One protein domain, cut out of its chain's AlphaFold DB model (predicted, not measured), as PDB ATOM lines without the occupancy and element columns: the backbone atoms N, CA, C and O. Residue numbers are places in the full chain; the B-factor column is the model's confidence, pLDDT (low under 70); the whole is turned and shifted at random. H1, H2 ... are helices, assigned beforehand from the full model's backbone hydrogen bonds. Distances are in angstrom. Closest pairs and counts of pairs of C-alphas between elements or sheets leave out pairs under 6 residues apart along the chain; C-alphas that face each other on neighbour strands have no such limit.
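AT A GLANCE: This is residues 15 to 90 of the 91 residues of a protein of Desulfurella acetivorans (UniProt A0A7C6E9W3). What shape do these atoms make? A small body at one end, in which H1 and the later part of H2 pack together and the links before and after H2 run side by side at residues 26 to 27 and 53 to 54, gives way to a long arm. H3 begins in the body, and from residue 64 the arm sticks out through the rest of H3 and a bare link to H4, which touches no other helix. What is it made of, and how large is it? The printed part has 76 residues with four named helices, in the order H1, H2, H3, H4, and no named strand, an all helix class; it is extended, with a radius of gyration of the C-alphas of 17.9 A, and elongated, spanning 54 by 28 by 20 A.

HOW THE PARTS SIT: Which helices touch? H1, residues 15 to 19, touches H2, residues 33 to 48, which meets it with residues 41 to 46 alone. The closest C-alphas of the two are those of Leu 15 and Ile 42, 6.5 A apart. Where do the next helices stand? H3, residues 57 to 72, is apart from H1 and H2, and H4, residues 81 to 88, is apart from H1, H2 and H3. Is anything paired outside the helices? Residues 26 to 27 pair with residues 53 to 54, parallel, in stretches too short to be named strands. How do the helices' backbones hold? Every O i to N i+4 pair is within hydrogen-bond range in H1 and H3; the count is 10 of 12 in H2 and 3 of 4 in H4.

IN THESE COORDINATES: Where does the first helix begin? H1 begins at C-alpha 15, at (115.621, 85.805, 66.095), and measures 6.1 A from first to last C-alpha. How long are the two 16-residue helices? H2, from Lys 33 to Leu 48, measures 23.3 A; H3 measures 22.4 A, beginning at C-alpha 57, at (113.618, 93.704, 85.502). Where does the last helix end? H4 measures 11.5 A and ends at C-alpha 88, at (126.027, 120.809, 96.847).

THE WHOLE: How far does it reach? The two C-alphas farthest apart, those of Asp 16 and Asn 90, are 55.6 A apart. Which parts stand free? Residues 32 to 37, of which 33 to 37 belong to H2, and residues 64 to 90 stand free; without them the body of 43 residues spans 27 by 20 by 14 A. Is the backbone whole, and which links are long? The printed part has no cut; the link from H1 to H2, 13 residues, is long, while those from H2 to H3 and from H3 to H4, 8 residues each, are short. Where is confidence low? The mean pLDDT of the printed part is 90.7, and residues 33 to 34 and 89 to 90 are under 70.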
ATOM      1  N   LEU A  15     114.536  85.303  66.943       96.31
ATOM      2  CA  LEU A  15     115.621  85.805  66.095       96.31
ATOM      3  C   LEU A  15     115.108  86.214  64.715       96.31
ATOM      4  O   LEU A  15     115.612  87.183  64.163       96.31
ATOM      5  N   ASP A  16     114.112  85.507  64.177       97.25
ATOM      6  CA  ASP A  16     113.497  85.850  62.892       97.25
ATOM      7  C   ASP A  16     112.790  87.207  62.980       97.25
ATOM      8  O   ASP A  16     112.998  88.060  62.123       97.25
ATOM      9  N   LEU A  17     112.052  87.451  64.068       96.69
ATOM     10  CA  LEU A  17     111.385  88.735  64.310       96.69
ATOM     11  C   LEU A  17     112.396  89.881  64.469       96.69
ATOM     12  O   LEU A  17     112.202  90.959  63.918       96.69
ATOM     13  N   ILE A  18     113.504  89.645  65.181       96.50
ATOM     14  CA  ILE A  18     114.590  90.629  65.289       96.50
ATOM     15  C   ILE A  18     115.221  90.909  63.915       96.50
ATOM     16  O   ILE A  18     115.527  92.057  63.601       96.50
ATOM     17  N   ILE A  19     115.443  89.880  63.089       96.81
ATOM     18  CA  ILE A  19     116.025  90.043  61.745       96.81
ATOM     19  C   ILE A  19     115.114  90.892  60.859       96.81
ATOM     20  O   ILE A  19     115.630  91.762  60.156       96.81
ATOM     21  N   ASN A  20     113.804  90.660  60.943       96.94
ATOM     22  CA  ASN A  20     112.766  91.347  60.177       96.94
ATOM     23  C   ASN A  20     112.429  92.758  60.688       96.94
ATOM     24  O   ASN A  20     111.500  93.369  60.168       96.94
ATOM     25  N   ASP A  21     113.153  93.271  61.691       96.19
ATOM     26  CA  ASP A  21     112.900  94.585  62.297       96.19
ATOM     27  C   ASP A  21     111.490  94.710  62.913       96.19
ATOM     28  O   ASP A  21     110.907  95.786  62.980       96.19
ATOM     29  N   GLU A  22     110.942  93.597  63.413       96.50
ATOM     30  CA  GLU A  22     109.634  93.544  64.086       96.50
ATOM     31  C   GLU A  22     109.736  93.821  65.603       96.50
ATOM     32  O   GLU A  22     108.749  93.690  66.330       96.50
ATOM     33  N   ILE A  23     110.935  94.144  66.108       96.06
ATOM     34  CA  ILE A  23     111.237  94.314  67.536       96.06
ATOM     35  C   ILE A  23     112.094  95.565  67.760       96.06
ATOM     36  O   ILE A  23     113.259  95.593  67.374       96.06
ATOM     37  N   ASP A  24     111.556  96.545  68.491       95.69
ATOM     38  CA  ASP A  24     112.256  97.802  68.811       95.69
ATOM     39  C   ASP A  24     112.972  97.799  70.173       95.69
ATOM     40  O   ASP A  24     113.837  98.633  70.437       95.69
ATOM     41  N   PHE A  25     112.616  96.873  71.069       96.00
ATOM     42  CA  PHE A  25     113.187  96.783  72.413       96.00
ATOM     43  C   PHE A  25     113.121  95.355  72.955       96.00
ATOM     44  O   PHE A  25     112.115  94.664  72.787       96.00
ATOM     45  N   VAL A  26     114.172  94.913  73.652       96.38
ATOM     46  CA  VAL A  26     114.242  93.553  74.213       96.38
ATOM     47  C   VAL A  26     114.444  93.564  75.728       96.38
ATOM     48  O   VAL A  26     115.386  94.154  76.257       96.38
ATOM     49  N   VAL A  27     113.608  92.806  76.440       95.50
ATOM     50  CA  VAL A  27     113.804  92.473  77.860       95.50
ATOM     51  C   VAL A  27     114.196  91.004  77.961       95.50
ATOM     52  O   VAL A  27     113.388  90.117  77.700       95.50
ATOM     53  N   ASN A  28     115.443  90.728  78.337       93.00
ATOM     54  CA  ASN A  28     115.979  89.371  78.403       93.00
ATOM     55  C   ASN A  28     116.526  89.058  79.801       93.00
ATOM     56  O   ASN A  28     117.709  89.270  80.073       93.00
ATOM     57  N   THR A  29     115.695  88.486  80.669       91.06
ATOM     58  CA  THR A  29     116.054  88.087  82.042       91.06
ATOM     59  C   THR A  29     116.188  86.556  82.144       91.06
ATOM     60  O   THR A  29     115.224  85.883  82.519       91.06
ATOM     61  N   PRO A  30     117.334  85.954  81.763       81.88
ATOM     62  CA  PRO A  30     117.471  84.502  81.723       81.88
ATOM     63  C   PRO A  30     117.380  83.893  83.122       81.88
ATOM     64  O   PRO A  30     117.988  84.393  84.065       81.88
ATOM     65  N   SER A  31     116.708  82.749  83.227       79.94
ATOM     66  CA  SER A  31     116.768  81.877  84.402       79.94
ATOM     67  C   SER A  31     116.999  80.429  83.963       79.94
ATOM     68  O   SER A  31     116.312  79.929  83.069       79.94
ATOM     69  N   GLY A  32     117.995  79.768  84.563       73.69
ATOM     70  CA  GLY A  32     118.392  78.390  84.248       73.69
ATOM     71  C   GLY A  32     119.335  78.230  83.041       73.69
ATOM     72  O   GLY A  32     119.571  79.160  82.271       73.69
ATOM     73  N   LYS A  33     119.893  77.017  82.877       67.25
ATOM     74  CA  LYS A  33     120.944  76.709  81.879       67.25
ATOM     75  C   LYS A  33     120.461  76.762  80.424       67.25
ATOM     76  O   LYS A  33     121.142  77.349  79.592       67.25
ATOM     77  N   VAL A  34     119.294  76.189  80.114       64.81
ATOM     78  CA  VAL A  34     118.742  76.169  78.739       64.81
ATOM     79  C   VAL A  34     118.404  77.584  78.262       64.81
ATOM     80  O   VAL A  34     118.803  77.974  77.168       64.81
ATOM     81  N   SER A  35     117.794  78.402  79.130       75.50
ATOM     82  CA  SER A  35     117.585  79.831  78.861       75.50
ATOM     83  C   SER A  35     118.886  80.561  78.544       75.50
ATOM     84  O   SER A  35     118.852  81.531  77.799       75.50
ATOM     85  N   PHE A  36     120.030  80.131  79.084       78.38
ATOM     86  CA  PHE A  36     121.299  80.832  78.903       78.38
ATOM     87  C   PHE A  36     121.813  80.771  77.457       78.38
ATOM     88  O   PHE A  36     122.307  81.783  76.958       78.38
ATOM     89  N   SER A  37     121.647  79.623  76.787       85.81
ATOM     90  CA  SER A  37     122.047  79.427  75.383       85.81
ATOM     91  C   SER A  37     121.187  80.267  74.438       85.81
ATOM     92  O   SER A  37     121.710  81.079  73.678       85.81
ATOM     93  N   ASP A  38     119.861  80.157  74.541       90.44
ATOM     94  CA  ASP A  38     118.941  80.942  73.709       90.44
ATOM     95  C   ASP A  38     119.127  82.445  73.960       90.44
ATOM     96  O   ASP A  38     119.218  83.244  73.026       90.44
ATOM     97  N   SER A  39     119.299  82.830  75.227       91.19
ATOM     98  CA  SER A  39     119.538  84.224  75.606       91.19
ATOM     99  C   SER A  39     120.857  84.783  75.080       91.19
ATOM    100  O   SER A  39     120.957  85.991  74.866       91.19
ATOM    101  N   PHE A  40     121.887  83.953  74.885       93.38
ATOM    102  CA  PHE A  40     123.133  84.400  74.261       93.38
ATOM    103  C   PHE A  40     122.882  84.866  72.826       93.38
ATOM    104  O   PHE A  40     123.323  85.955  72.453       93.38
ATOM    105  N   HIS A  41     122.131  84.084  72.047       94.88
ATOM    106  CA  HIS A  41     121.794  84.438  70.670       94.88
ATOM    107  C   HIS A  41     120.928  85.694  70.597       94.88
ATOM    108  O   HIS A  41     121.228  86.574  69.794       94.88
ATOM    109  N   ILE A  42     119.926  85.810  71.474       95.62
ATOM    110  CA  ILE A  42     119.050  86.988  71.546       95.62
ATOM    111  C   ILE A  42     119.879  88.248  71.815       95.62
ATOM    112  O   ILE A  42     119.866  89.164  71.001       95.62
ATOM    113  N   ARG A  43     120.677  88.276  72.893       95.75
ATOM    114  CA  ARG A  43     121.497  89.455  73.233       95.75
ATOM    115  C   ARG A  43     122.494  89.812  72.134       95.75
ATOM    116  O   ARG A  43     122.651  90.986  71.813       95.75
ATOM    117  N   ARG A  44     123.171  88.811  71.558       96.06
ATOM    118  CA  ARG A  44     124.147  89.033  70.481       96.06
ATOM    119  C   ARG A  44     123.481  89.663  69.265       96.06
ATOM    120  O   ARG A  44     124.038  90.593  68.693       96.06
ATOM    121  N   LEU A  45     122.318  89.157  68.867       97.25
ATOM    122  CA  LEU A  45     121.621  89.667  67.698       97.25
ATOM    123  C   LEU A  45     121.024  91.055  67.953       97.25
ATOM    124  O   LEU A  45     121.187  91.921  67.101       97.25
ATOM    125  N   SER A  46     120.429  91.301  69.127       97.25
ATOM    126  CA  SER A  46     119.967  92.641  69.525       97.25
ATOM    127  C   SER A  46     121.098  93.666  69.459       97.25
ATOM    128  O   SER A  46     120.920  94.726  68.870       97.25
ATOM    129  N   LEU A  47     122.287  93.320  69.971       97.06
ATOM    130  CA  LEU A  47     123.468  94.179  69.880       97.06
ATOM    131  C   LEU A  47     123.871  94.455  68.422       97.06
ATOM    132  O   LEU A  47     124.098  95.603  68.061       97.06
ATOM    133  N   LEU A  48     123.933  93.423  67.573       97.69
ATOM    134  CA  LEU A  48     124.305  93.569  66.158       97.69
ATOM    135  C   LEU A  48     123.289  94.389  65.347       97.69
ATOM    136  O   LEU A  48     123.678  95.073  64.405       97.69
ATOM    137  N   LYS A  49     122.004  94.322  65.705       97.50
ATOM    138  CA  LYS A  49     120.917  95.088  65.078       97.50
ATOM    139  C   LYS A  49     120.714  96.469  65.717       97.50
ATOM    140  O   LYS A  49     119.804  97.179  65.311       97.50
ATOM    141  N   ASN A  50     121.554  96.866  66.681       97.06
ATOM    142  CA  ASN A  50     121.421  98.108  67.455       97.06
ATOM    143  C   ASN A  50     120.054  98.269  68.144       97.06
ATOM    144  O   ASN A  50     119.579  99.384  68.341       97.06
ATOM    145  N   ILE A  51     119.432  97.156  68.534       97.81
ATOM    146  CA  ILE A  51     118.179  97.156  69.287       97.81
ATOM    147  C   ILE A  51     118.528  97.289  70.773       97.81
ATOM    148  O   ILE A  51     119.226  96.415  71.308       97.81
ATOM    149  N   PRO A  52     118.058  98.340  71.469       96.25
ATOM    150  CA  PRO A  52     118.292  98.485  72.896       96.25
ATOM    151  C   PRO A  52     117.700  97.298  73.660       96.25
ATOM    152  O   PRO A  52     116.583  96.845  73.395       96.25
ATOM    153  N   TYR A  53     118.458  96.779  74.624       96.31
ATOM    154  CA  TYR A  53     118.018  95.651  75.431       96.31
ATOM    155  C   TYR A  53     118.458  95.784  76.883       96.31
ATOM    156  O   TYR A  53     119.491  96.376  77.195       96.31
ATOM    157  N   CYS A  54     117.687  95.181  77.782       95.88
ATOM    158  CA  CYS A  54     118.016  95.100  79.199       95.88
ATOM    159  C   CYS A  54     118.003  93.646  79.681       95.88
ATOM    160  O   CYS A  54     117.298  92.787  79.147       95.88
ATOM    161  N   THR A  55     118.815  93.362  80.699       94.50
ATOM    162  CA  THR A  55     118.973  92.008  81.252       94.50
ATOM    163  C   THR A  55     118.435  91.849  82.667       94.50
ATOM    164  O   THR A  55     118.572  90.783  83.267       94.50
ATOM    165  N   THR A  56     117.831  92.903  83.215       93.44
ATOM    166  CA  THR A  56     117.244  92.931  84.555       93.44
ATOM    167  C   THR A  56     115.859  93.563  84.494       93.44
ATOM    168  O   THR A  56     115.611  94.457  83.688       93.44
ATOM    169  N   VAL A  57     114.963  93.119  85.378       95.06
ATOM    170  CA  VAL A  57     113.618  93.704  85.502       95.06
ATOM    171  C   VAL A  57     113.710  95.184  85.878       95.06
ATOM    172  O   VAL A  57     113.030  96.010  85.285       95.06
ATOM    173  N   TRP A  58     114.614  95.540  86.795       96.62
ATOM    174  CA  TRP A  58     114.837  96.932  87.193       96.62
ATOM    175  C   TRP A  58     115.301  97.816  86.031       96.62
ATOM    176  O   TRP A  58     114.811  98.930  85.881       96.62
ATOM    177  N   GLY A  59     116.182  97.305  85.163       96.06
ATOM    178  CA  GLY A  59     116.593  98.016  83.952       96.06
ATOM    179  C   GLY A  59     115.442  98.201  82.962       96.06
ATOM    180  O   GLY A  59     115.337  99.258  82.343       96.06
ATOM    181  N   ALA A  60     114.550  97.213  82.849       96.56
ATOM    182  CA  ALA A  60     113.346  97.324  82.026       96.56
ATOM    183  C   ALA A  60     112.400  98.412  82.552       96.56
ATOM    184  O   ALA A  60     111.957  99.259  81.782       96.56
ATOM    185  N   LEU A  61     112.142  98.425  83.865       97.38
ATOM    186  CA  LEU A  61     111.288  99.425  84.513       97.38
ATOM    187  C   LEU A  61     111.850 100.841  84.348       97.38
ATOM    188  O   LEU A  61     111.135 101.717  83.873       97.38
ATOM    189  N   ALA A  62     113.142 101.045  84.620       97.12
ATOM    190  CA  ALA A  62     113.797 102.338  84.417       97.12
ATOM    191  C   ALA A  62     113.746 102.800  82.947       97.12
ATOM    192  O   ALA A  62     113.563 103.984  82.668       97.12
ATOM    193  N   SER A  63     113.859 101.869  81.992       96.56
ATOM    194  CA  SER A  63     113.729 102.184  80.561       96.56
ATOM    195  C   SER A  63     112.312 102.649  80.215       96.56
ATOM    196  O   SER A  63     112.147 103.637  79.504       96.56
ATOM    197  N   ILE A  64     111.286 101.978  80.751       95.38
ATOM    198  CA  ILE A  64     109.880 102.367  80.575       95.38
ATOM    199  C   ILE A  64     109.621 103.748  81.181       95.38
ATOM    200  O   ILE A  64     108.968 104.572  80.540       95.38
ATOM    201  N   GLU A  65     110.143 104.031  82.376       95.50
ATOM    202  CA  GLU A  65     110.025 105.348  83.014       95.50
ATOM    203  C   GLU A  65     110.657 106.448  82.155       95.50
ATOM    204  O   GLU A  65     110.013 107.464  81.895       95.50
ATOM    205  N   ALA A  66     111.869 106.226  81.639       93.31
ATOM    206  CA  ALA A  66     112.547 107.177  80.760       93.31
ATOM    207  C   ALA A  66     111.770 107.424  79.454       93.31
ATOM    208  O   ALA A  66     111.589 108.575  79.045       93.31
ATOM    209  N   ILE A  67     111.263 106.361  78.819       93.25
ATOM    210  CA  ILE A  67     110.429 106.455  77.610       93.25
ATOM    211  C   ILE A  67     109.141 107.231  77.913       93.25
ATOM    212  O   ILE A  67     108.775 108.140  77.171       93.25
ATOM    213  N   THR A  68     108.479 106.928  79.029       93.88
ATOM    214  CA  THR A  68     107.235 107.588  79.448       93.88
ATOM    215  C   THR A  68     107.460 109.070  79.733       93.88
ATOM    216  O   THR A  68     106.693 109.912  79.265       93.88
ATOM    217  N   ALA A  69     108.537 109.415  80.443       92.56
ATOM    218  CA  ALA A  69     108.916 110.799  80.697       92.56
ATOM    219  C   ALA A  69     109.153 111.566  79.389       92.56
ATOM    220  O   ALA A  69     108.691 112.698  79.249       92.56
ATOM    221  N   LYS A  70     109.804 110.934  78.403       90.19
ATOM    222  CA  LYS A  70     110.034 111.527  77.081       90.19
ATOM    223  C   LYS A  70     108.751 111.694  76.260       90.19
ATOM    224  O   LYS A  70     108.636 112.673  75.534       90.19
ATOM    225  N   ILE A  71     107.804 110.763  76.354       92.00
ATOM    226  CA  ILE A  71     106.500 110.872  75.677       92.00
ATOM    227  C   ILE A  71     105.667 112.002  76.296       92.00
ATOM    228  O   ILE A  71     105.031 112.767  75.575       92.00
ATOM    229  N   ASN A  72     105.690 112.126  77.625       92.00
ATOM    230  CA  ASN A  72     104.885 113.109  78.351       92.00
ATOM    231  C   ASN A  72     105.494 114.521  78.346       92.00
ATOM    232  O   ASN A  72     104.765 115.494  78.532       92.00
ATOM    233  N   SER A  73     106.808 114.650  78.146       86.56
ATOM    234  CA  SER A  73     107.518 115.930  78.098       86.56
ATOM    235  C   SER A  73     108.342 116.065  76.821       86.56
ATOM    236  O   SER A  73     109.314 115.341  76.596       86.56
ATOM    237  N   ASN A  74     108.025 117.079  76.014       76.56
ATOM    238  CA  ASN A  74     108.826 117.418  74.836       76.56
ATOM    239  C   ASN A  74     110.118 118.179  75.175       76.56
ATOM    240  O   ASN A  74     110.977 118.328  74.304       76.56
ATOM    241  N   THR A  75     110.286 118.636  76.416       80.19
ATOM    242  CA  THR A  75     111.449 119.417  76.848       80.19
ATOM    243  C   THR A  75     112.392 118.562  77.684       80.19
ATOM    244  O   THR A  75     111.978 117.944  78.665       80.19
ATOM    245  N   ILE A  76     113.664 118.545  77.289       83.00
ATOM    246  CA  ILE A  76     114.767 118.032  78.102       83.00
ATOM    247  C   ILE A  76     115.426 119.259  78.719       83.00
ATOM    248  O   ILE A  76     115.897 120.124  77.980       83.00
ATOM    249  N   ASP A  77     115.417 119.345  80.046       86.69
ATOM    250  CA  ASP A  77     116.154 120.391  80.746       86.69
ATOM    251  C   ASP A  77     117.651 120.061  80.746       86.69
ATOM    252  O   ASP A  77     118.048 118.890  80.782       86.69
ATOM    253  N   VAL A  78     118.488 121.088  80.670       89.81
ATOM    254  CA  VAL A  78     119.942 120.951  80.588       89.81
ATOM    255  C   VAL A  78     120.586 121.729  81.717       89.81
ATOM    256  O   VAL A  78     120.243 122.876  81.985       89.81
ATOM    257  N   LYS A  79     121.567 121.111  82.368       91.62
ATOM    258  CA  LYS A  79     122.278 121.727  83.481       91.62
ATOM    259  C   LYS A  79     123.768 121.476  83.352       91.62
ATOM    260  O   LYS A  79     124.202 120.344  83.132       91.62
ATOM    261  N   ALA A  80     124.551 122.544  83.457       93.94
ATOM    262  CA  ALA A  80     125.999 122.453  83.394       93.94
ATOM    263  C   ALA A  80     126.532 121.738  84.642       93.94
ATOM    264  O   ALA A  80     126.024 121.935  85.747       93.94
ATOM    265  N   ILE A  81     127.592 120.938  84.485       93.44
ATOM    266  CA  ILE A  81     128.176 120.179  85.601       93.44
ATOM    267  C   ILE A  81     128.599 121.100  86.760       93.44
ATOM    268  O   ILE A  81     128.465 120.741  87.926       93.44
ATOM    269  N   GLN A  82     129.034 122.325  86.450       94.75
ATOM    270  CA  GLN A  82     129.426 123.345  87.422       94.75
ATOM    271  C   GLN A  82     128.267 123.780  88.328       94.75
ATOM    272  O   GLN A  82     128.494 124.077  89.500       94.75
ATOM    273  N   ASP A  83     127.036 123.814  87.817       93.00
ATOM    274  CA  ASP A  83     125.876 124.260  88.593       93.00
ATOM    275  C   ASP A  83     125.418 123.196  89.597       93.00
ATOM    276  O   ASP A  83     124.954 123.547  90.680       93.00
ATOM    277  N   TYR A  84     125.655 121.908  89.319       90.19
ATOM    278  CA  TYR A  84     125.457 120.840  90.308       90.19
ATOM    279  C   TYR A  84     126.391 120.991  91.525       90.19
ATOM    280  O   TYR A  84     125.964 120.776  92.658       90.19
ATOM    281  N   TYR A  85     127.649 121.401  91.319       91.00
ATOM    282  CA  TYR A  85     128.601 121.592  92.423       91.00
ATOM    283  C   TYR A  85     128.259 122.793  93.314       91.00
ATOM    284  O   TYR A  85     128.480 122.737  94.521       91.00
ATOM    285  N   LYS A  86     127.711 123.876  92.748       88.00
ATOM    286  CA  LYS A  86     127.302 125.060  93.528       88.00
ATOM    287  C   LYS A  86     126.158 124.743  94.490       88.00
ATOM    288  O   LYS A  86     126.174 125.218  95.618       88.00
ATOM    289  N   GLU A  87     125.194 123.930  94.068       82.75
ATOM    290  CA  GLU A  87     124.076 123.509  94.924       82.75
ATOM    291  C   GLU A  87     124.526 122.599  96.067       82.75
ATOM    292  O   GLU A  87     124.053 122.755  97.188       82.75
ATOM    293  N   SER A  88     125.484 121.701  95.815       74.69
ATOM    294  CA  SER A  88     126.027 120.809  96.847       74.69
ATOM    295  C   SER A  88     126.874 121.527  97.904       74.69
ATOM    296  O   SER A  88     126.998 121.012  99.009       74.69
ATOM    297  N   ASN A  89     127.481 122.672  97.572       63.75
ATOM    298  CA  ASN A  89     128.356 123.436  98.474       63.75
ATOM    299  C   ASN A  89     127.613 124.509  99.293       63.75
ATOM    300  O   ASN A  89     128.233 125.179 100.113       63.75
ATOM    301  N   ASN A  90     126.309 124.683  99.062       59.34
ATOM    302  CA  ASN A  90     125.446 125.606  99.804       59.34
ATOM    303  C   ASN A  90     124.632 124.898 100.911       59.34
ATOM    304  O   ASN A  90     123.626 125.447 101.366       59.34
TER     305      ASN A  90